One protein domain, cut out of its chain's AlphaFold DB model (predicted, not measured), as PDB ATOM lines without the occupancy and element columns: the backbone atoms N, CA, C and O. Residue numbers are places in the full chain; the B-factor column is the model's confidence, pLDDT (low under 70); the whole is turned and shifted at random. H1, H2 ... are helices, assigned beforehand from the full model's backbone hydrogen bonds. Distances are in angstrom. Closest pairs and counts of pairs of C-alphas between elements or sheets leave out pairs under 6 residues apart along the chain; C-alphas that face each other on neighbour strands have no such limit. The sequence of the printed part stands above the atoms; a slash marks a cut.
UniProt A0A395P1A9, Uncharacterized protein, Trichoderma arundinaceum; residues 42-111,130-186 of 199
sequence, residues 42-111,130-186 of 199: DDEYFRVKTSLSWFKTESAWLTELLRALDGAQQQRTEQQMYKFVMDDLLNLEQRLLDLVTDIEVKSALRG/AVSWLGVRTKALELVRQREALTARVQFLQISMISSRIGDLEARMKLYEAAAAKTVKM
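This is residues 42 to 111 and 130 to 186 of the 199 residues of an uncharacterized protein of Trichoderma arundinaceum (UniProt A0A395P1A9). A long, thin rod of helices: H4 makes the longest axis, the helical hairpin H1 and H2 packs on its first part, and residues 166 to 186 of H4 stick out as a bare arm. H1, H2 and H4 form a bundle of three helices that run up and down, and the four-residue H3 sits at the end where H1 begins. The printed part has 127 residues with four named helices, H1, H2, H3 and H4 in that order along the chain, and no named strand; the class is all helix. It is extended, with a radius of gyration of the C-alphas of 22.5 A and spans of 89 by 23 by 18 A.

H4, residues 137 to 186, is the longest helix. It touches H2, residues 76 to 111, where the C-alphas of Leu 89 and Arg 147 are the closest pair, 6.4 A apart. H2 touches H4 with residues 82 to 99 alone, and H4 touches H2 with residues 140 to 157 alone. Their lines stand at a shallow tilt of 22 degrees, and they run opposite ways. H2 forms a helical hairpin with H1, residues 42 to 70; the two touch at a shallow tilt of 27 degrees, opposite ways, and their closest C-alphas are those of Ser 59 and Leu 90, 7.0 A apart. H1 and H4 only just touch, with 3 pairs of C-alphas within 8 A. The closest of these are the C-alphas of Val 48 and Leu 141, 7.7 A apart; H1 takes part with residue 48 alone and H4 with residues 140 to 144 alone. H1 and H4 run the same way at a shallow tilt of 29 degrees. H3, residues 130 to 133, touches H2 at residues 103 to 107 alone, with the C-alphas of Ile 103 and Ser 132 closest at 5.9 A. H3 and H1 only just touch, with 3 pairs of C-alphas within 8 A, the closest being those of Asp 42 and Ala 130 at 5.3 A. H3 and H4 meet only through their link. In H1 and H4 every O i to N i+4 pair is within hydrogen-bond range, in H2 31 of 32 are, and H3 is too short for such a pair.

H4 is 73.5 A long from first to last C-alpha and ends at C-alpha 186 at (-58.415, -22.038, 8.277). H2 is 52.8 A long and begins at C-alpha 76 at (-22.793, -17.508, -12.078). H1 is 42.1 A long and begins at C-alpha 42 at (-18.027, -2.964, -54.464). H3 has four residues.

The two C-alphas farthest apart are those of Gly 111 and Met 186, 89.1 A. Without residues 166 to 186, which stand free, the body spans 57 by 19 by 18 A. Residues 112 to 129 are not printed, and C-alphas 111 and 130 are 13.3 A apart across this cut, which lies in the link from H2 to H3. The links H1 to H2 and H3 to H4 are tight. The mean pLDDT of the printed part is 72.3; 44 residues are under 70, among them residues 68 to 80 and 106 to 111.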
ATOM      1  N   ASP A  42     -17.843  -4.228 -55.188       62.62
ATOM      2  CA  ASP A  42     -18.027  -2.964 -54.464       62.62
ATOM      3  C   ASP A  42     -19.323  -2.981 -53.632       62.62
ATOM      4  O   ASP A  42     -19.296  -2.654 -52.445       62.62
ATOM      5  N   ASP A  43     -20.444  -3.440 -54.205       67.00
ATOM      6  CA  ASP A  43     -21.727  -3.564 -53.492       67.00
ATOM      7  C   ASP A  43     -21.620  -4.488 -52.269       67.00
ATOM      8  O   ASP A  43     -22.158  -4.201 -51.199       67.00
ATOM      9  N   GLU A  44     -20.896  -5.598 -52.396       65.50
ATOM     10  CA  GLU A  44     -20.644  -6.524 -51.290       65.50
ATOM     11  C   GLU A  44     -19.762  -5.920 -50.202       65.50
ATOM     12  O   GLU A  44     -20.021  -6.129 -49.017       65.50
ATOM     13  N   TYR A  45     -18.750  -5.141 -50.582       63.84
ATOM     14  CA  TYR A  45     -17.922  -4.408 -49.633       63.84
ATOM     15  C   TYR A  45     -18.750  -3.379 -48.844       63.84
ATOM     16  O   TYR A  45     -18.647  -3.313 -47.615       63.84
ATOM     17  N   PHE A  46     -19.639  -2.631 -49.508       69.50
ATOM     18  CA  PHE A  46     -20.555  -1.711 -48.824       69.50
ATOM     19  C   PHE A  46     -21.535  -2.441 -47.903       69.50
ATOM     20  O   PHE A  46     -21.812  -1.960 -46.800       69.50
ATOM     21  N   ARG A  47     -22.019  -3.622 -48.300       70.50
ATOM     22  CA  ARG A  47     -22.862  -4.470 -47.444       70.50
ATOM     23  C   ARG A  47     -22.122  -4.933 -46.197       70.50
ATOM     24  O   ARG A  47     -22.691  -4.829 -45.117       70.50
ATOM     25  N   VAL A  48     -20.866  -5.372 -46.316       71.81
ATOM     26  CA  VAL A  48     -20.061  -5.779 -45.151       71.81
ATOM     27  C   VAL A  48     -19.731  -4.592 -44.250       71.81
ATOM     28  O   VAL A  48     -19.781  -4.716 -43.033       71.81
ATOM     29  N   LYS A  49     -19.470  -3.405 -44.806       71.38
ATOM     30  CA  LYS A  49     -19.332  -2.187 -43.992       71.38
ATOM     31  C   LYS A  49     -20.613  -1.833 -43.244       71.38
ATOM     32  O   LYS A  49     -20.565  -1.458 -42.074       71.38
ATOM     33  N   THR A  50     -21.753  -1.959 -43.911       72.25
ATOM     34  CA  THR A  50     -23.057  -1.695 -43.299       72.25
ATOM     35  C   THR A  50     -23.358  -2.727 -42.210       72.25
ATOM     36  O   THR A  50     -23.738  -2.339 -41.105       72.25
ATOM     37  N   SER A  51     -23.102  -4.017 -42.454       67.56
ATOM     38  CA  SER A  51     -23.266  -5.057 -41.433       67.56
ATOM     39  C   SER A  51     -22.298  -4.870 -40.270       67.56
ATOM     40  O   SER A  51     -22.709  -5.011 -39.130       67.56
ATOM     41  N   LEU A  52     -21.060  -4.442 -40.518       69.38
ATOM     42  CA  LEU A  52     -20.099  -4.106 -39.469       69.38
ATOM     43  C   LEU A  52     -20.585  -2.942 -38.591       69.38
ATOM     44  O   LEU A  52     -20.438  -2.982 -37.372       69.38
ATOM     45  N   SER A  53     -21.206  -1.918 -39.185       71.81
ATOM     46  CA  SER A  53     -21.797  -0.821 -38.408       71.81
ATOM     47  C   SER A  53     -22.954  -1.301 -37.523       71.81
ATOM     48  O   SER A  53     -23.041  -0.912 -36.359       71.81
ATOM     49  N   TRP A  54     -23.779  -2.214 -38.045       74.88
ATOM     50  CA  TRP A  54     -24.840  -2.871 -37.290       74.88
ATOM     51  C   TRP A  54     -24.270  -3.739 -36.165       74.88
ATOM     52  O   TRP A  54     -24.708  -3.636 -35.024       74.88
ATOM     53  N   PHE A  55     -23.232  -4.521 -36.450       74.81
ATOM     54  CA  PHE A  55     -22.534  -5.358 -35.482       74.81
ATOM     55  C   PHE A  55     -21.996  -4.548 -34.310       74.81
ATOM     56  O   PHE A  55     -22.201  -4.937 -33.167       74.81
ATOM     57  N   LYS A  56     -21.433  -3.368 -34.565       72.50
ATOM     58  CA  LYS A  56     -20.952  -2.477 -33.508       72.50
ATOM     59  C   LYS A  56     -22.072  -1.973 -32.599       72.50
ATOM     60  O   LYS A  56     -21.929  -1.957 -31.376       72.50
ATOM     61  N   THR A  57     -23.205  -1.581 -33.187       67.56
ATOM     62  CA  THR A  57     -24.396  -1.227 -32.398       67.56
ATOM     63  C   THR A  57     -24.948  -2.436 -31.652       67.56
ATOM     64  O   THR A  57     -25.445  -2.293 -30.537       67.56
ATOM     65  N   GLU A  58     -24.805  -3.627 -32.235       66.31
ATOM     66  CA  GLU A  58     -25.288  -4.866 -31.655       66.31
ATOM     67  C   GLU A  58     -24.493  -5.259 -30.403       66.31
ATOM     68  O   GLU A  58     -25.025  -5.510 -29.324       66.31
ATOM     69  N   SER A  59     -23.174  -5.235 -30.542       67.25
ATOM     70  CA  SER A  59     -22.239  -5.514 -29.468       67.25
ATOM     71  C   SER A  59     -22.436  -4.544 -28.294       67.25
ATOM     72  O   SER A  59     -22.405  -4.964 -27.140       67.25
ATOM     73  N   ALA A  60     -22.731  -3.267 -28.570       70.44
ATOM     74  CA  ALA A  60     -22.999  -2.267 -27.536       70.44
ATOM     75  C   ALA A  60     -24.258  -2.579 -26.700       70.44
ATOM     76  O   ALA A  60     -24.203  -2.496 -25.469       70.44
ATOM     77  N   TRP A  61     -25.380  -2.986 -27.315       71.00
ATOM     78  CA  TRP A  61     -26.564  -3.358 -26.521       71.00
ATOM     79  C   TRP A  61     -26.348  -4.658 -25.744       71.00
ATOM     80  O   TRP A  61     -26.792  -4.752 -24.603       71.00
ATOM     81  N   LEU A  62     -25.619  -5.632 -26.300       67.00
ATOM     82  CA  LEU A  62     -25.283  -6.873 -25.596       67.00
ATOM     83  C   LEU A  62     -24.399  -6.616 -24.365       67.00
ATOM     84  O   LEU A  62     -24.610  -7.228 -23.316       67.00
ATOM     85  N   THR A  63     -23.453  -5.673 -24.447       72.38
ATOM     86  CA  THR A  63     -22.653  -5.272 -23.278       72.38
ATOM     87  C   THR A  63     -23.488  -4.595 -22.195       72.38
ATOM     88  O   THR A  63     -23.288  -4.879 -21.012       72.38
ATOM     89  N   GLU A  64     -24.458  -3.757 -22.569       74.00
ATOM     90  CA  GLU A  64     -25.357  -3.143 -21.584       74.00
ATOM     91  C   GLU A  64     -26.297  -4.185 -20.962       74.00
ATOM     92  O   GLU A  64     -26.563  -4.136 -19.762       74.00
ATOM     93  N   LEU A  65     -26.728  -5.195 -21.727       66.81
ATOM     94  CA  LEU A  65     -27.488  -6.320 -21.180       66.81
ATOM     95  C   LEU A  65     -26.677  -7.167 -20.202       66.81
ATOM     96  O   LEU A  65     -27.212  -7.554 -19.165       66.81
ATOM     97  N   LEU A  66     -25.399  -7.436 -20.488       68.12
ATOM     98  CA  LEU A  66     -24.517  -8.113 -19.536       68.12
ATOM     99  C   LEU A  66     -24.417  -7.312 -18.232       68.12
ATOM    100  O   LEU A  66     -24.526  -7.885 -17.150       68.12
ATOM    101  N   ARG A  67     -24.264  -5.986 -18.333       74.25
ATOM    102  CA  ARG A  67     -24.200  -5.083 -17.177       74.25
ATOM    103  C   ARG A  67     -25.491  -5.095 -16.359       74.25
ATOM    104  O   ARG A  67     -25.436  -5.118 -15.133       74.25
ATOM    105  N   ALA A  68     -26.646  -5.130 -17.022       69.06
ATOM    106  CA  ALA A  68     -27.944  -5.259 -16.364       69.06
ATOM    107  C   ALA A  68     -28.131  -6.632 -15.688       69.06
ATOM    108  O   ALA A  68     -28.779  -6.735 -14.647       69.06
ATOM    109  N   LEU A  69     -27.550  -7.690 -16.259       64.06
ATOM    110  CA  LEU A  69     -27.637  -9.051 -15.736       64.06
ATOM    111  C   LEU A  69     -26.735  -9.288 -14.515       64.06
ATOM    112  O   LEU A  69     -27.085 -10.109 -13.667       64.06
ATOM    113  N   ASP A  70     -25.612  -8.573 -14.412       64.69
ATOM    114  CA  ASP A  70     -24.638  -8.677 -13.312       64.69
ATOM    115  C   ASP A  70     -25.246  -8.289 -11.947       64.69
ATOM    116  O   ASP A  70     -24.849  -8.802 -10.904       64.69
ATOM    117  N   GLY A  71     -26.303  -7.466 -11.941       59.97
ATOM    118  CA  GLY A  71     -27.081  -7.151 -10.736       59.97
ATOM    119  C   GLY A  71     -27.997  -8.285 -10.241       59.97
ATOM    120  O   GLY A  71     -28.489  -8.230  -9.115       59.97
ATOM    121  N   ALA A  72     -28.236  -9.325 -11.050       58.78
ATOM    122  CA  ALA A  72     -29.098 -10.462 -10.720       58.78
ATOM    123  C   ALA A  72     -28.244 -11.692 -10.355       58.78
ATOM    124  O   ALA A  72     -27.944 -12.550 -11.183       58.78
ATOM    125  N   GLN A  73     -27.846 -11.762  -9.086       52.50
ATOM    126  CA  GLN A  73     -26.758 -12.575  -8.519       52.50
ATOM    127  C   GLN A  73     -26.900 -14.121  -8.569       52.50
ATOM    128  O   GLN A  73     -26.088 -14.823  -7.964       52.50
ATOM    129  N   GLN A  74     -27.903 -14.687  -9.253       53.94
ATOM    130  CA  GLN A  74     -28.326 -16.084  -9.043       53.94
ATOM    131  C   GLN A  74     -27.735 -17.128 -10.025       53.94
ATOM    132  O   GLN A  74     -27.825 -18.319  -9.741       53.94
ATOM    133  N   GLN A  75     -27.100 -16.750 -11.146       58.34
ATOM    134  CA  GLN A  75     -26.648 -17.705 -12.188       58.34
ATOM    135  C   GLN A  75     -25.206 -17.447 -12.661       58.34
ATOM    136  O   GLN A  75     -24.953 -17.070 -13.804       58.34
ATOM    137  N   ARG A  76     -24.228 -17.701 -11.781       60.06
ATOM    138  CA  ARG A  76     -22.793 -17.508 -12.078       60.06
ATOM    139  C   ARG A  76     -22.297 -18.307 -13.293       60.06
ATOM    140  O   ARG A  76     -21.440 -17.820 -14.020       60.06
ATOM    141  N   THR A  77     -22.816 -19.510 -13.533       64.81
ATOM    142  CA  THR A  77     -22.377 -20.387 -14.637       64.81
ATOM    143  C   THR A  77     -22.892 -19.932 -16.001       64.81
ATOM    144  O   THR A  77     -22.125 -19.862 -16.958       64.81
ATOM    145  N   GLU A  78     -24.170 -19.569 -16.105       65.75
ATOM    146  CA  GLU A  78     -24.750 -19.095 -17.368       65.75
ATOM    147  C   GLU A  78     -24.217 -17.705 -17.747       65.75
ATOM    148  O   GLU A  78     -23.947 -17.439 -18.919       65.75
ATOM    149  N   GLN A  79     -23.963 -16.848 -16.750       67.25
ATOM    150  CA  GLN A  79     -23.306 -15.551 -16.935       67.25
ATOM    151  C   GLN A  79     -21.865 -15.695 -17.442       67.25
ATOM    152  O   GLN A  79     -21.449 -14.946 -18.325       67.25
ATOM    153  N   GLN A  80     -21.100 -16.667 -16.931       68.75
ATOM    154  CA  GLN A  80     -19.739 -16.944 -17.406       68.75
ATOM    155  C   GLN A  80     -19.725 -17.386 -18.873       68.75
ATOM    156  O   GLN A  80     -18.912 -16.889 -19.652       68.75
ATOM    157  N   MET A  81     -20.654 -18.264 -19.262       71.00
ATOM    158  CA  MET A  81     -20.798 -18.707 -20.650       71.00
ATOM    159  C   MET A  81     -21.198 -17.549 -21.567       71.00
ATOM    160  O   MET A  81     -20.595 -17.362 -22.620       71.00
ATOM    161  N   TYR A  82     -22.165 -16.729 -21.151       65.56
ATOM    162  CA  TYR A  82     -22.590 -15.560 -21.918       65.56
ATOM    163  C   TYR A  82     -21.456 -14.538 -22.084       65.56
ATOM    164  O   TYR A  82     -21.220 -14.054 -23.188       65.56
ATOM    165  N   LYS A  83     -20.696 -14.258 -21.017       74.75
ATOM    166  CA  LYS A  83     -19.525 -13.370 -21.063       74.75
ATOM    167  C   LYS A  83     -18.461 -13.877 -22.039       74.75
ATOM    168  O   LYS A  83     -17.907 -13.081 -22.786       74.75
ATOM    169  N   PHE A  84     -18.203 -15.184 -22.053       71.19
ATOM    170  CA  PHE A  84     -17.260 -15.797 -22.987       71.19
ATOM    171  C   PHE A  84     -17.722 -15.669 -24.446       71.19
ATOM    172  O   PHE A  84     -16.947 -15.268 -25.309       71.19
ATOM    173  N   VAL A  85     -18.997 -15.952 -24.724       73.25
ATOM    174  CA  VAL A  85     -19.567 -15.818 -26.075       73.25
ATOM    175  C   VAL A  85     -19.566 -14.354 -26.534       73.25
ATOM    176  O   VAL A  85     -19.332 -14.074 -27.707       73.25
ATOM    177  N   MET A  86     -19.772 -13.413 -25.611       70.88
ATOM    178  CA  MET A  86     -19.705 -11.983 -25.904       70.88
ATOM    179  C   MET A  86     -18.287 -11.521 -26.266       70.88
ATOM    180  O   MET A  86     -18.116 -10.718 -27.182       70.88
ATOM    181  N   ASP A  87     -17.270 -12.052 -25.589       74.75
ATOM    182  CA  ASP A  87     -15.863 -11.789 -25.912       74.75
ATOM    183  C   ASP A  87     -15.495 -12.336 -27.307       74.75
ATOM    184  O   ASP A  87     -14.816 -11.674 -28.093       74.75
ATOM    185  N   ASP A  88     -16.039 -13.499 -27.679       74.19
ATOM    186  CA  ASP A  88     -15.852 -14.080 -29.014       74.19
ATOM    187  C   ASP A  88     -16.542 -13.256 -30.126       74.19
ATOM    188  O   ASP A  88     -15.956 -13.044 -31.192       74.19
ATOM    189  N   LEU A  89     -17.737 -12.690 -29.873       71.50
ATOM    190  CA  LEU A  89     -18.390 -11.738 -30.796       71.50
ATOM    191  C   LEU A  89     -17.518 -10.514 -31.070       71.50
ATOM    192  O   LEU A  89     -17.382 -10.097 -32.224       71.50
ATOM    193  N   LEU A  90     -16.940  -9.944 -30.013       70.75
ATOM    194  CA  LEU A  90     -16.082  -8.764 -30.107       70.75
ATOM    195  C   LEU A  90     -14.775  -9.084 -30.838       70.75
ATOM    196  O   LEU A  90     -14.321  -8.296 -31.666       70.75
ATOM    197  N   ASN A  91     -14.200 -10.265 -30.604       76.00
ATOM    198  CA  ASN A  91     -13.010 -10.731 -31.316       76.00
ATOM    199  C   ASN A  91     -13.279 -10.909 -32.822       76.00
ATOM    200  O   ASN A  91     -12.464 -10.504 -33.653       76.00
ATOM    201  N   LEU A  92     -14.435 -11.464 -33.202       73.31
ATOM    202  CA  LEU A  92     -14.841 -11.586 -34.607       73.31
ATOM    203  C   LEU A  92     -15.052 -10.220 -35.272       73.31
ATOM    204  O   LEU A  92     -14.609 -10.023 -36.406       73.31
ATOM    205  N   GLU A  93     -15.678  -9.272 -34.571       72.62
ATOM    206  CA  GLU A  93     -15.844  -7.891 -35.039       72.62
ATOM    207  C   GLU A  93     -14.486  -7.210 -35.261       72.62
ATOM    208  O   GLU A  93     -14.254  -6.646 -36.331       72.62
ATOM    209  N   GLN A  94     -13.564  -7.333 -34.301       73.62
ATOM    210  CA  GLN A  94     -12.219  -6.768 -34.404       73.62
ATOM    211  C   GLN A  94     -11.437  -7.379 -35.571       73.62
ATOM    212  O   GLN A  94     -10.825  -6.655 -36.350       73.62
ATOM    213  N   ARG A  95     -11.508  -8.700 -35.765       72.38
ATOM    214  CA  ARG A  95     -10.867  -9.374 -36.909       72.38
ATOM    215  C   ARG A  95     -11.450  -8.934 -38.249       72.38
ATOM    216  O   ARG A  95     -10.717  -8.853 -39.235       72.38
ATOM    217  N   LEU A  96     -12.758  -8.678 -38.310       75.75
ATOM    218  CA  LEU A  96     -13.412  -8.165 -39.513       75.75
ATOM    219  C   LEU A  96     -12.985  -6.713 -39.790       75.75
ATOM    220  O   LEU A  96     -12.689  -6.382 -40.937       75.75
ATOM    221  N   LEU A  97     -12.879  -5.880 -38.748       75.19
ATOM    222  CA  LEU A  97     -12.316  -4.527 -38.812       75.19
ATOM    223  C   LEU A  97     -10.863  -4.526 -39.295       75.19
ATOM    224  O   LEU A  97     -10.534  -3.780 -40.215       75.19
ATOM    225  N   ASP A  98     -10.010  -5.378 -38.732       77.81
ATOM    226  CA  ASP A  98      -8.598  -5.490 -39.111       77.81
ATOM    227  C   ASP A  98      -8.449  -5.922 -40.578       77.81
ATOM    228  O   ASP A  98      -7.640  -5.369 -41.316       77.81
ATOM    229  N   LEU A  99      -9.280  -6.860 -41.051       76.12
ATOM    230  CA  LEU A  99      -9.292  -7.255 -42.464       76.12
ATOM    231  C   LEU A  99      -9.748  -6.114 -43.378       76.12
ATOM    232  O   LEU A  99      -9.134  -5.883 -44.416       76.12
ATOM    233  N   VAL A 100     -10.814  -5.395 -43.020       75.50
ATOM    234  CA  VAL A 100     -11.311  -4.264 -43.821       75.50
ATOM    235  C   VAL A 100     -10.288  -3.127 -43.858       75.50
ATOM    236  O   VAL A 100     -10.043  -2.563 -44.922       75.50
ATOM    237  N   THR A 101      -9.653  -2.820 -42.728       77.69
ATOM    238  CA  THR A 101      -8.621  -1.778 -42.644       77.69
ATOM    239  C   THR A 101      -7.338  -2.174 -43.376       77.69
ATOM    240  O   THR A 101      -6.802  -1.345 -44.107       77.69
ATOM    241  N   ASP A 102      -6.888  -3.432 -43.301       76.12
ATOM    242  CA  ASP A 102      -5.755  -3.932 -44.097       76.12
ATOM    243  C   ASP A 102      -6.032  -3.819 -45.605       76.12
ATOM    244  O   ASP A 102      -5.170  -3.394 -46.372       76.12
ATOM    245  N   ILE A 103      -7.262  -4.102 -46.049       70.81
ATOM    246  CA  ILE A 103      -7.676  -3.920 -47.450       70.81
ATOM    247  C   ILE A 103      -7.635  -2.447 -47.850       70.81
ATOM    248  O   ILE A 103      -7.131  -2.124 -48.924       70.81
ATOM    249  N   GLU A 104      -8.149  -1.551 -47.010       68.06
ATOM    250  CA  GLU A 104      -8.123  -0.111 -47.267       68.06
ATOM    251  C   GLU A 104      -6.685   0.406 -47.367       68.06
ATOM    252  O   GLU A 104      -6.341   1.064 -48.350       68.06
ATOM    253  N   VAL A 105      -5.812   0.023 -46.433       73.44
ATOM    254  CA  VAL A 105      -4.386   0.377 -46.436       73.44
ATOM    255  C   VAL A 105      -3.679  -0.207 -47.661       73.44
ATOM    256  O   VAL A 105      -2.983   0.511 -48.380       73.44
ATOM    257  N   LYS A 106      -3.904  -1.485 -47.976       68.19
ATOM    258  CA  LYS A 106      -3.312  -2.167 -49.135       68.19
ATOM    259  C   LYS A 106      -3.804  -1.591 -50.458       68.19
ATOM    260  O   LYS A 106      -3.018  -1.478 -51.396       68.19
ATOM    261  N   SER A 107      -5.069  -1.185 -50.542       58.12
ATOM    262  CA  SER A 107      -5.616  -0.476 -51.703       58.12
ATOM    263  C   SER A 107      -5.030   0.934 -51.831       58.12
ATOM    264  O   SER A 107      -4.685   1.347 -52.934       58.12
ATOM    265  N   ALA A 108      -4.798   1.635 -50.715       59.22
ATOM    266  CA  ALA A 108      -4.153   2.943 -50.704       59.22
ATOM    267  C   ALA A 108      -2.675   2.867 -51.139       59.22
ATOM    268  O   ALA A 108      -2.221   3.707 -51.915       59.22
ATOM    269  N   LEU A 109      -1.943   1.832 -50.708       59.19
ATOM    270  CA  LEU A 109      -0.541   1.582 -51.077       59.19
ATOM    271  C   LEU A 109      -0.364   1.082 -52.517       59.19
ATOM    272  O   LEU A 109       0.616   1.428 -53.170       59.19
ATOM    273  N   ARG A 110      -1.312   0.301 -53.054       53.84
ATOM    274  CA  ARG A 110      -1.263  -0.220 -54.437       53.84
ATOM    275  C   ARG A 110      -1.568   0.844 -55.501       53.84
ATOM    276  O   ARG A 110      -1.614   0.521 -56.686       53.84
ATOM    277  N   GLY A 111      -1.756   2.104 -55.093       51.41
ATOM    278  CA  GLY A 111      -2.020   3.257 -55.958       51.41
ATOM    279  C   GLY A 111      -0.894   3.649 -56.913       51.41
ATOM    280  O   GLY A 111      -1.075   4.589 -57.677       51.41
ATOM    281  N   ALA A 130     -12.384  -3.032 -54.603       60.25
ATOM    282  CA  ALA A 130     -12.917  -4.293 -55.121       60.25
ATOM    283  C   ALA A 130     -11.837  -5.332 -55.452       60.25
ATOM    284  O   ALA A 130     -12.021  -6.519 -55.191       60.25
ATOM    285  N   VAL A 131     -10.698  -4.919 -56.019       63.06
ATOM    286  CA  VAL A 131      -9.652  -5.864 -56.445       63.06
ATOM    287  C   VAL A 131      -8.936  -6.463 -55.238       63.06
ATOM    288  O   VAL A 131      -8.654  -7.659 -55.214       63.06
ATOM    289  N   SER A 132      -8.665  -5.648 -54.218       64.38
ATOM    290  CA  SER A 132      -8.114  -6.116 -52.944       64.38
ATOM    291  C   SER A 132      -9.144  -6.883 -52.108       64.38
ATOM    292  O   SER A 132      -8.771  -7.833 -51.426       64.38
ATOM    293  N   TRP A 133     -10.428  -6.533 -52.213       70.19
ATOM    294  CA  TRP A 133     -11.548  -7.215 -51.560       70.19
ATOM    295  C   TRP A 133     -11.727  -8.653 -52.060       70.19
ATOM    296  O   TRP A 133     -11.960  -9.555 -51.259       70.19
ATOM    297  N   LEU A 134     -11.531  -8.911 -53.358       64.75
ATOM    298  CA  LEU A 134     -11.734 -10.237 -53.961       64.75
ATOM    299  C   LEU A 134     -10.948 -11.374 -53.288       64.75
ATOM    300  O   LEU A 134     -11.469 -12.480 -53.178       64.75
ATOM    301  N   GLY A 135      -9.726 -11.116 -52.812       66.94
ATOM    302  CA  GLY A 135      -8.893 -12.142 -52.167       66.94
ATOM    303  C   GLY A 135      -9.326 -12.512 -50.744       66.94
ATOM    304  O   GLY A 135      -8.954 -13.566 -50.238       66.94
ATOM    305  N   VAL A 136     -10.107 -11.654 -50.093       66.81
ATOM    306  CA  VAL A 136     -10.488 -11.765 -48.674       66.81
ATOM    307  C   VAL A 136     -12.002 -11.813 -48.476       66.81
ATOM    308  O   VAL A 136     -12.456 -12.142 -47.383       66.81
ATOM    309  N   ARG A 137     -12.783 -11.593 -49.540       70.06
ATOM    310  CA  ARG A 137     -14.249 -11.640 -49.573       70.06
ATOM    311  C   ARG A 137     -14.813 -12.906 -48.939       70.06
ATOM    312  O   ARG A 137     -15.692 -12.815 -48.095       70.06
ATOM    313  N   THR A 138     -14.332 -14.084 -49.332       68.81
ATOM    314  CA  THR A 138     -14.851 -15.362 -48.810       68.81
ATOM    315  C   THR A 138     -14.617 -15.488 -47.310       68.81
ATOM    316  O   THR A 138     -15.519 -15.873 -46.575       68.81
ATOM    317  N   LYS A 139     -13.432 -15.081 -46.841       69.62
ATOM    318  CA  LYS A 139     -13.087 -15.052 -45.419       69.62
ATOM    319  C   LYS A 139     -13.946 -14.043 -44.652       69.62
ATOM    320  O   LYS A 139     -14.442 -14.372 -43.584       69.62
ATOM    321  N   ALA A 140     -14.149 -12.845 -45.197       68.19
ATOM    322  CA  ALA A 140     -14.980 -11.815 -44.580       68.19
ATOM    323  C   ALA A 140     -16.450 -12.252 -44.479       68.19
ATOM    324  O   ALA A 140     -17.047 -12.137 -43.413       68.19
ATOM    325  N   LEU A 141     -17.015 -12.814 -45.551       70.12
ATOM    326  CA  LEU A 141     -18.387 -13.328 -45.558       70.12
ATOM    327  C   LEU A 141     -18.569 -14.509 -44.598       70.12
ATOM    328  O   LEU A 141     -19.603 -14.604 -43.943       70.12
ATOM    329  N   GLU A 142     -17.566 -15.376 -44.457       73.81
ATOM    330  CA  GLU A 142     -17.637 -16.476 -43.496       73.81
ATOM    331  C   GLU A 142     -17.571 -15.978 -42.044       73.81
ATOM    332  O   GLU A 142     -18.306 -16.485 -41.203       73.81
ATOM    333  N   LEU A 143     -16.774 -14.944 -41.748       71.19
ATOM    334  CA  LEU A 143     -16.765 -14.310 -40.421       71.19
ATOM    335  C   LEU A 143     -18.106 -13.633 -40.104       71.19
ATOM    336  O   LEU A 143     -18.600 -13.751 -38.985       71.19
ATOM    337  N   VAL A 144     -18.728 -12.979 -41.092       73.06
ATOM    338  CA  VAL A 144     -20.087 -12.423 -40.973       73.06
ATOM    339  C   VAL A 144     -21.086 -13.537 -40.648       73.06
ATOM    340  O   VAL A 144     -21.834 -13.424 -39.680       73.06
ATOM    341  N   ARG A 145     -21.044 -14.656 -41.382       73.62
ATOM    342  CA  ARG A 145     -21.923 -15.813 -41.151       73.62
ATOM    343  C   ARG A 145     -21.706 -16.455 -39.779       73.62
ATOM    344  O   ARG A 145     -22.666 -16.832 -39.111       73.62
ATOM    345  N   GLN A 146     -20.450 -16.584 -39.350       73.25
ATOM    346  CA  GLN A 146     -20.098 -17.084 -38.020       73.25
ATOM    347  C   GLN A 146     -20.666 -16.179 -36.927       73.25
ATOM    348  O   GLN A 146     -21.252 -16.682 -35.969       73.25
ATOM    349  N   ARG A 147     -20.556 -14.857 -37.102       73.38
ATOM    350  CA  ARG A 147     -21.104 -13.883 -36.160       73.38
ATOM    351  C   ARG A 147     -22.627 -13.957 -36.087       73.38
ATOM    352  O   ARG A 147     -23.162 -14.021 -34.989       73.38
ATOM    353  N   GLU A 148     -23.321 -14.028 -37.223       72.88
ATOM    354  CA  GLU A 148     -24.786 -14.172 -37.255       72.88
ATOM    355  C   GLU A 148     -25.259 -15.455 -36.555       72.88
ATOM    356  O   GLU A 148     -26.213 -15.433 -35.773       72.88
ATOM    357  N   ALA A 149     -24.556 -16.572 -36.765       71.31
ATOM    358  CA  ALA A 149     -24.853 -17.823 -36.072       71.31
ATOM    359  C   ALA A 149     -24.630 -17.713 -34.554       71.31
ATOM    360  O   ALA A 149     -25.374 -18.312 -33.772       71.31
ATOM    361  N   LEU A 150     -23.613 -16.961 -34.128       72.75
ATOM    362  CA  LEU A 150     -23.320 -16.757 -32.715       72.75
ATOM    363  C   LEU A 150     -24.339 -15.810 -32.061       72.75
ATOM    364  O   LEU A 150     -24.866 -16.148 -31.005       72.75
ATOM    365  N   THR A 151     -24.709 -14.708 -32.721       70.81
ATOM    366  CA  THR A 151     -25.813 -13.819 -32.315       70.81
ATOM    367  C   THR A 151     -27.102 -14.606 -32.088       70.81
ATOM    368  O   THR A 151     -27.743 -14.454 -31.048       70.81
ATOM    369  N   ALA A 152     -27.470 -15.500 -33.012       71.00
ATOM    370  CA  ALA A 152     -28.681 -16.308 -32.873       71.00
ATOM    371  C   ALA A 152     -28.642 -17.203 -31.620       71.00
ATOM    372  O   ALA A 152     -29.637 -17.340 -30.907       71.00
ATOM    373  N   ARG A 153     -27.476 -17.782 -31.305       74.56
ATOM    374  CA  ARG A 153     -27.284 -18.588 -30.086       74.56
ATOM    375  C   ARG A 153     -27.356 -17.740 -28.820       74.56
ATOM    376  O   ARG A 153     -27.948 -18.179 -27.840       74.56
ATOM    377  N   VAL A 154     -26.779 -16.540 -28.842       72.31
ATOM    378  CA  VAL A 154     -26.832 -15.582 -27.728       72.31
ATOM    379  C   VAL A 154     -28.273 -15.190 -27.432       72.31
ATOM    380  O   VAL A 154     -28.700 -15.275 -26.284       72.31
ATOM    381  N   GLN A 155     -29.042 -14.838 -28.459       75.00
ATOM    382  CA  GLN A 155     -30.460 -14.509 -28.314       75.00
ATOM    383  C   GLN A 155     -31.259 -15.691 -27.762       75.00
ATOM    384  O   GLN A 155     -32.055 -15.523 -26.842       75.00
ATOM    385  N   PHE A 156     -31.009 -16.906 -28.260       77.00
ATOM    386  CA  PHE A 156     -31.649 -18.108 -27.728       77.00
ATOM    387  C   PHE A 156     -31.325 -18.326 -26.241       77.00
ATOM    388  O   PHE A 156     -32.229 -18.602 -25.454       77.00
ATOM    389  N   LEU A 157     -30.063 -18.143 -25.842       74.44
ATOM    390  CA  LEU A 157     -29.633 -18.259 -24.446       74.44
ATOM    391  C   LEU A 157     -30.240 -17.165 -23.553       74.44
ATOM    392  O   LEU A 157     -30.595 -17.419 -22.406       74.44
ATOM    393  N   GLN A 158     -30.406 -15.947 -24.072       75.75
ATOM    394  CA  GLN A 158     -31.114 -14.881 -23.358       75.75
ATOM    395  C   GLN A 158     -32.579 -15.252 -23.126       75.75
ATOM    396  O   GLN A 158     -33.073 -15.132 -22.006       75.75
ATOM    397  N   ILE A 159     -33.267 -15.735 -24.163       78.81
ATOM    398  CA  ILE A 159     -34.676 -16.133 -24.077       78.81
ATOM    399  C   ILE A 159     -34.849 -17.305 -23.103       78.81
ATOM    400  O   ILE A 159     -35.777 -17.288 -22.294       78.81
ATOM    401  N   SER A 160     -33.946 -18.291 -23.117       77.00
ATOM    402  CA  SER A 160     -34.009 -19.416 -22.178       77.00
ATOM    403  C   SER A 160     -33.755 -18.978 -20.734       77.00
ATOM    404  O   SER A 160     -34.482 -19.396 -19.834       77.00
ATOM    405  N   MET A 161     -32.791 -18.083 -20.504       75.19
ATOM    406  CA  MET A 161     -32.507 -17.550 -19.173       75.19
ATOM    407  C   MET A 161     -33.694 -16.743 -18.635       75.19
ATOM    408  O   MET A 161     -34.109 -16.942 -17.492       75.19
ATOM    409  N   ILE A 162     -34.297 -15.888 -19.464       80.25
ATOM    410  CA  ILE A 162     -35.512 -15.140 -19.113       80.25
ATOM    411  C   ILE A 162     -36.664 -16.105 -18.805       80.25
ATOM    412  O   ILE A 162     -37.331 -15.951 -17.784       80.25
ATOM    413  N   SER A 163     -36.863 -17.135 -19.631       80.12
ATOM    414  CA  SER A 163     -37.898 -18.149 -19.412       80.12
ATOM    415  C   SER A 163     -37.699 -18.905 -18.093       80.12
ATOM    416  O   SER A 163     -38.669 -19.098 -17.363       80.12
ATOM    417  N   SER A 164     -36.458 -19.252 -17.731       76.81
ATOM    418  CA  SER A 164     -36.162 -19.911 -16.450       76.81
ATOM    419  C   SER A 164     -36.546 -19.045 -15.245       76.81
ATOM    420  O   SER A 164     -37.117 -19.540 -14.275       76.81
ATOM    421  N   ARG A 165     -36.311 -17.728 -15.333       77.56
ATOM    422  CA  ARG A 165     -36.671 -16.762 -14.287       77.56
ATOM    423  C   ARG A 165     -38.177 -16.592 -14.171       77.56
ATOM    424  O   ARG A 165     -38.692 -16.531 -13.061       77.56
ATOM    425  N   ILE A 166     -38.876 -16.534 -15.303       84.00
ATOM    426  CA  ILE A 166     -40.342 -16.484 -15.324       84.00
ATOM    427  C   ILE A 166     -40.911 -17.752 -14.678       84.00
ATOM    428  O   ILE A 166     -41.811 -17.646 -13.853       84.00
ATOM    429  N   GLY A 167     -40.336 -18.922 -14.970       83.31
ATOM    430  CA  GLY A 167     -40.735 -20.185 -14.348       83.31
ATOM    431  C   GLY A 167     -40.514 -20.221 -12.830       83.31
ATOM    432  O   GLY A 167     -41.405 -20.650 -12.100       83.31
ATOM    433  N   ASP A 168     -39.370 -19.737 -12.330       82.00
ATOM    434  CA  ASP A 168     -39.114 -19.658 -10.878       82.00
ATOM    435  C   ASP A 168     -40.062 -18.664 -10.183       82.00
ATOM    436  O   ASP A 168     -40.581 -18.934  -9.098       82.00
ATOM    437  N   LEU A 169     -40.357 -17.535 -10.835       85.06
ATOM    438  CA  LEU A 169     -41.341 -16.569 -10.347       85.06
ATOM    439  C   LEU A 169     -42.758 -17.152 -10.328       85.06
ATOM    440  O   LEU A 169     -43.467 -16.962  -9.344       85.06
ATOM    441  N   GLU A 170     -43.158 -17.894 -11.361       87.62
ATOM    442  CA  GLU A 170     -44.456 -18.571 -11.416       87.62
ATOM    443  C   GLU A 170     -44.573 -19.639 -10.320       87.62
ATOM    444  O   GLU A 170     -45.597 -19.733  -9.644       87.62
ATOM    445  N   ALA A 171     -43.509 -20.413 -10.084       86.88
ATOM    446  CA  ALA A 171     -43.475 -21.408  -9.018       86.88
ATOM    447  C   ALA A 171     -43.620 -20.758  -7.635       86.88
ATOM    448  O   ALA A 171     -44.417 -21.211  -6.812       86.88
ATOM    449  N   ARG A 172     -42.902 -19.658  -7.384       87.88
ATOM    450  CA  ARG A 172     -43.028 -18.883  -6.142       87.88
ATOM    451  C   ARG A 172     -44.417 -18.273  -5.991       87.88
ATOM    452  O   ARG A 172     -44.983 -18.338  -4.906       87.88
ATOM    453  N   MET A 173     -44.979 -17.725  -7.064       91.81
ATOM    454  CA  MET A 173     -46.330 -17.169  -7.068       91.81
ATOM    455  C   MET A 173     -47.372 -18.237  -6.726       91.81
ATOM    456  O   MET A 173     -48.178 -18.019  -5.830       91.81
ATOM    457  N   LYS A 174     -47.280 -19.430  -7.326       91.88
ATOM    458  CA  LYS A 174     -48.138 -20.578  -6.988       91.88
ATOM    459  C   LYS A 174     -48.033 -20.986  -5.519       91.88
ATOM    460  O   LYS A 174     -49.040 -21.343  -4.913       91.88
ATOM    461  N   LEU A 175     -46.838 -20.928  -4.926       90.38
ATOM    462  CA  LEU A 175     -46.663 -21.188  -3.492       90.38
ATOM    463  C   LEU A 175     -47.360 -20.127  -2.632       90.38
ATOM    464  O   LEU A 175     -48.013 -20.486  -1.652       90.38
ATOM    465  N   TYR A 176     -47.262 -18.846  -3.000       87.69
ATOM    466  CA  TYR A 176     -47.980 -17.770  -2.310       87.69
ATOM    467  C   TYR A 176     -49.498 -17.907  -2.448       87.69
ATOM    468  O   TYR A 176     -50.208 -17.772  -1.455       87.69
ATOM    469  N   GLU A 177     -49.997 -18.235  -3.639       90.44
ATOM    470  CA  GLU A 177     -51.421 -18.489  -3.875       90.44
ATOM    471  C   GLU A 177     -51.927 -19.677  -3.051       90.44
ATOM    472  O   GLU A 177     -52.959 -19.584  -2.390       90.44
ATOM    473  N   ALA A 178     -51.178 -20.784  -3.024       90.94
ATOM    474  CA  ALA A 178     -51.529 -21.954  -2.225       90.94
ATOM    475  C   ALA A 178     -51.503 -21.658  -0.717       90.94
ATOM    476  O   ALA A 178     -52.362 -22.143   0.024       90.94
ATOM    477  N   ALA A 179     -50.544 -20.851  -0.254       88.50
ATOM    478  CA  ALA A 179     -50.472 -20.415   1.136       88.50
ATOM    479  C   ALA A 179     -51.665 -19.520   1.509       88.50
ATOM    480  O   ALA A 179     -52.302 -19.769   2.531       88.50
ATOM    481  N   ALA A 180     -52.019 -18.554   0.657       85.88
ATOM    482  CA  ALA A 180     -53.179 -17.684   0.852       85.88
ATOM    483  C   ALA A 180     -54.504 -18.468   0.836       85.88
ATOM    484  O   ALA A 180     -55.383 -18.244   1.667       85.88
ATOM    485  N   ALA A 181     -54.644 -19.454  -0.055       84.56
ATOM    486  CA  ALA A 181     -55.817 -20.326  -0.079       84.56
ATOM    487  C   ALA A 181     -55.935 -21.185   1.194       84.56
ATOM    488  O   ALA A 181     -57.041 -21.497   1.637       84.56
ATOM    489  N   LYS A 182     -54.805 -21.574   1.796       82.44
ATOM    490  CA  LYS A 182     -54.787 -22.344   3.044       82.44
ATOM    491  C   LYS A 182     -55.180 -21.494   4.253       82.44
ATOM    492  O   LYS A 182     -55.893 -22.002   5.110       82.44
ATOM    493  N   THR A 183     -54.753 -20.231   4.322       79.25
ATOM    494  CA  THR A 183     -55.126 -19.332   5.427       79.25
ATOM    495  C   THR A 183     -56.617 -19.012   5.421       79.25
ATOM    496  O   THR A 183     -57.234 -19.059   6.474       79.25
ATOM    497  N   VAL A 184     -57.213 -18.787   4.244       77.94
ATOM    498  CA  VAL A 184     -58.661 -18.523   4.120       77.94
ATOM    499  C   VAL A 184     -59.500 -19.716   4.595       77.94
ATOM    500  O   VAL A 184     -60.456 -19.540   5.336       77.94
ATOM    501  N   LYS A 185     -59.110 -20.949   4.239       74.00
ATOM    502  CA  LYS A 185     -59.808 -22.160   4.709       74.00
ATOM    503  C   LYS A 185     -59.704 -22.385   6.218       74.00
ATOM    504  O   LYS A 185     -60.572 -23.037   6.793       74.00
ATOM    505  N   MET A 186     -58.616 -21.926   6.833       69.62
ATOM    506  CA  MET A 186     -58.415 -22.038   8.277       69.62
ATOM    507  C   MET A 186     -59.404 -21.126   9.016       69.62
ATOM    508  O   MET A 186     -60.077 -21.595   9.925       69.62
TER     509      MET A 186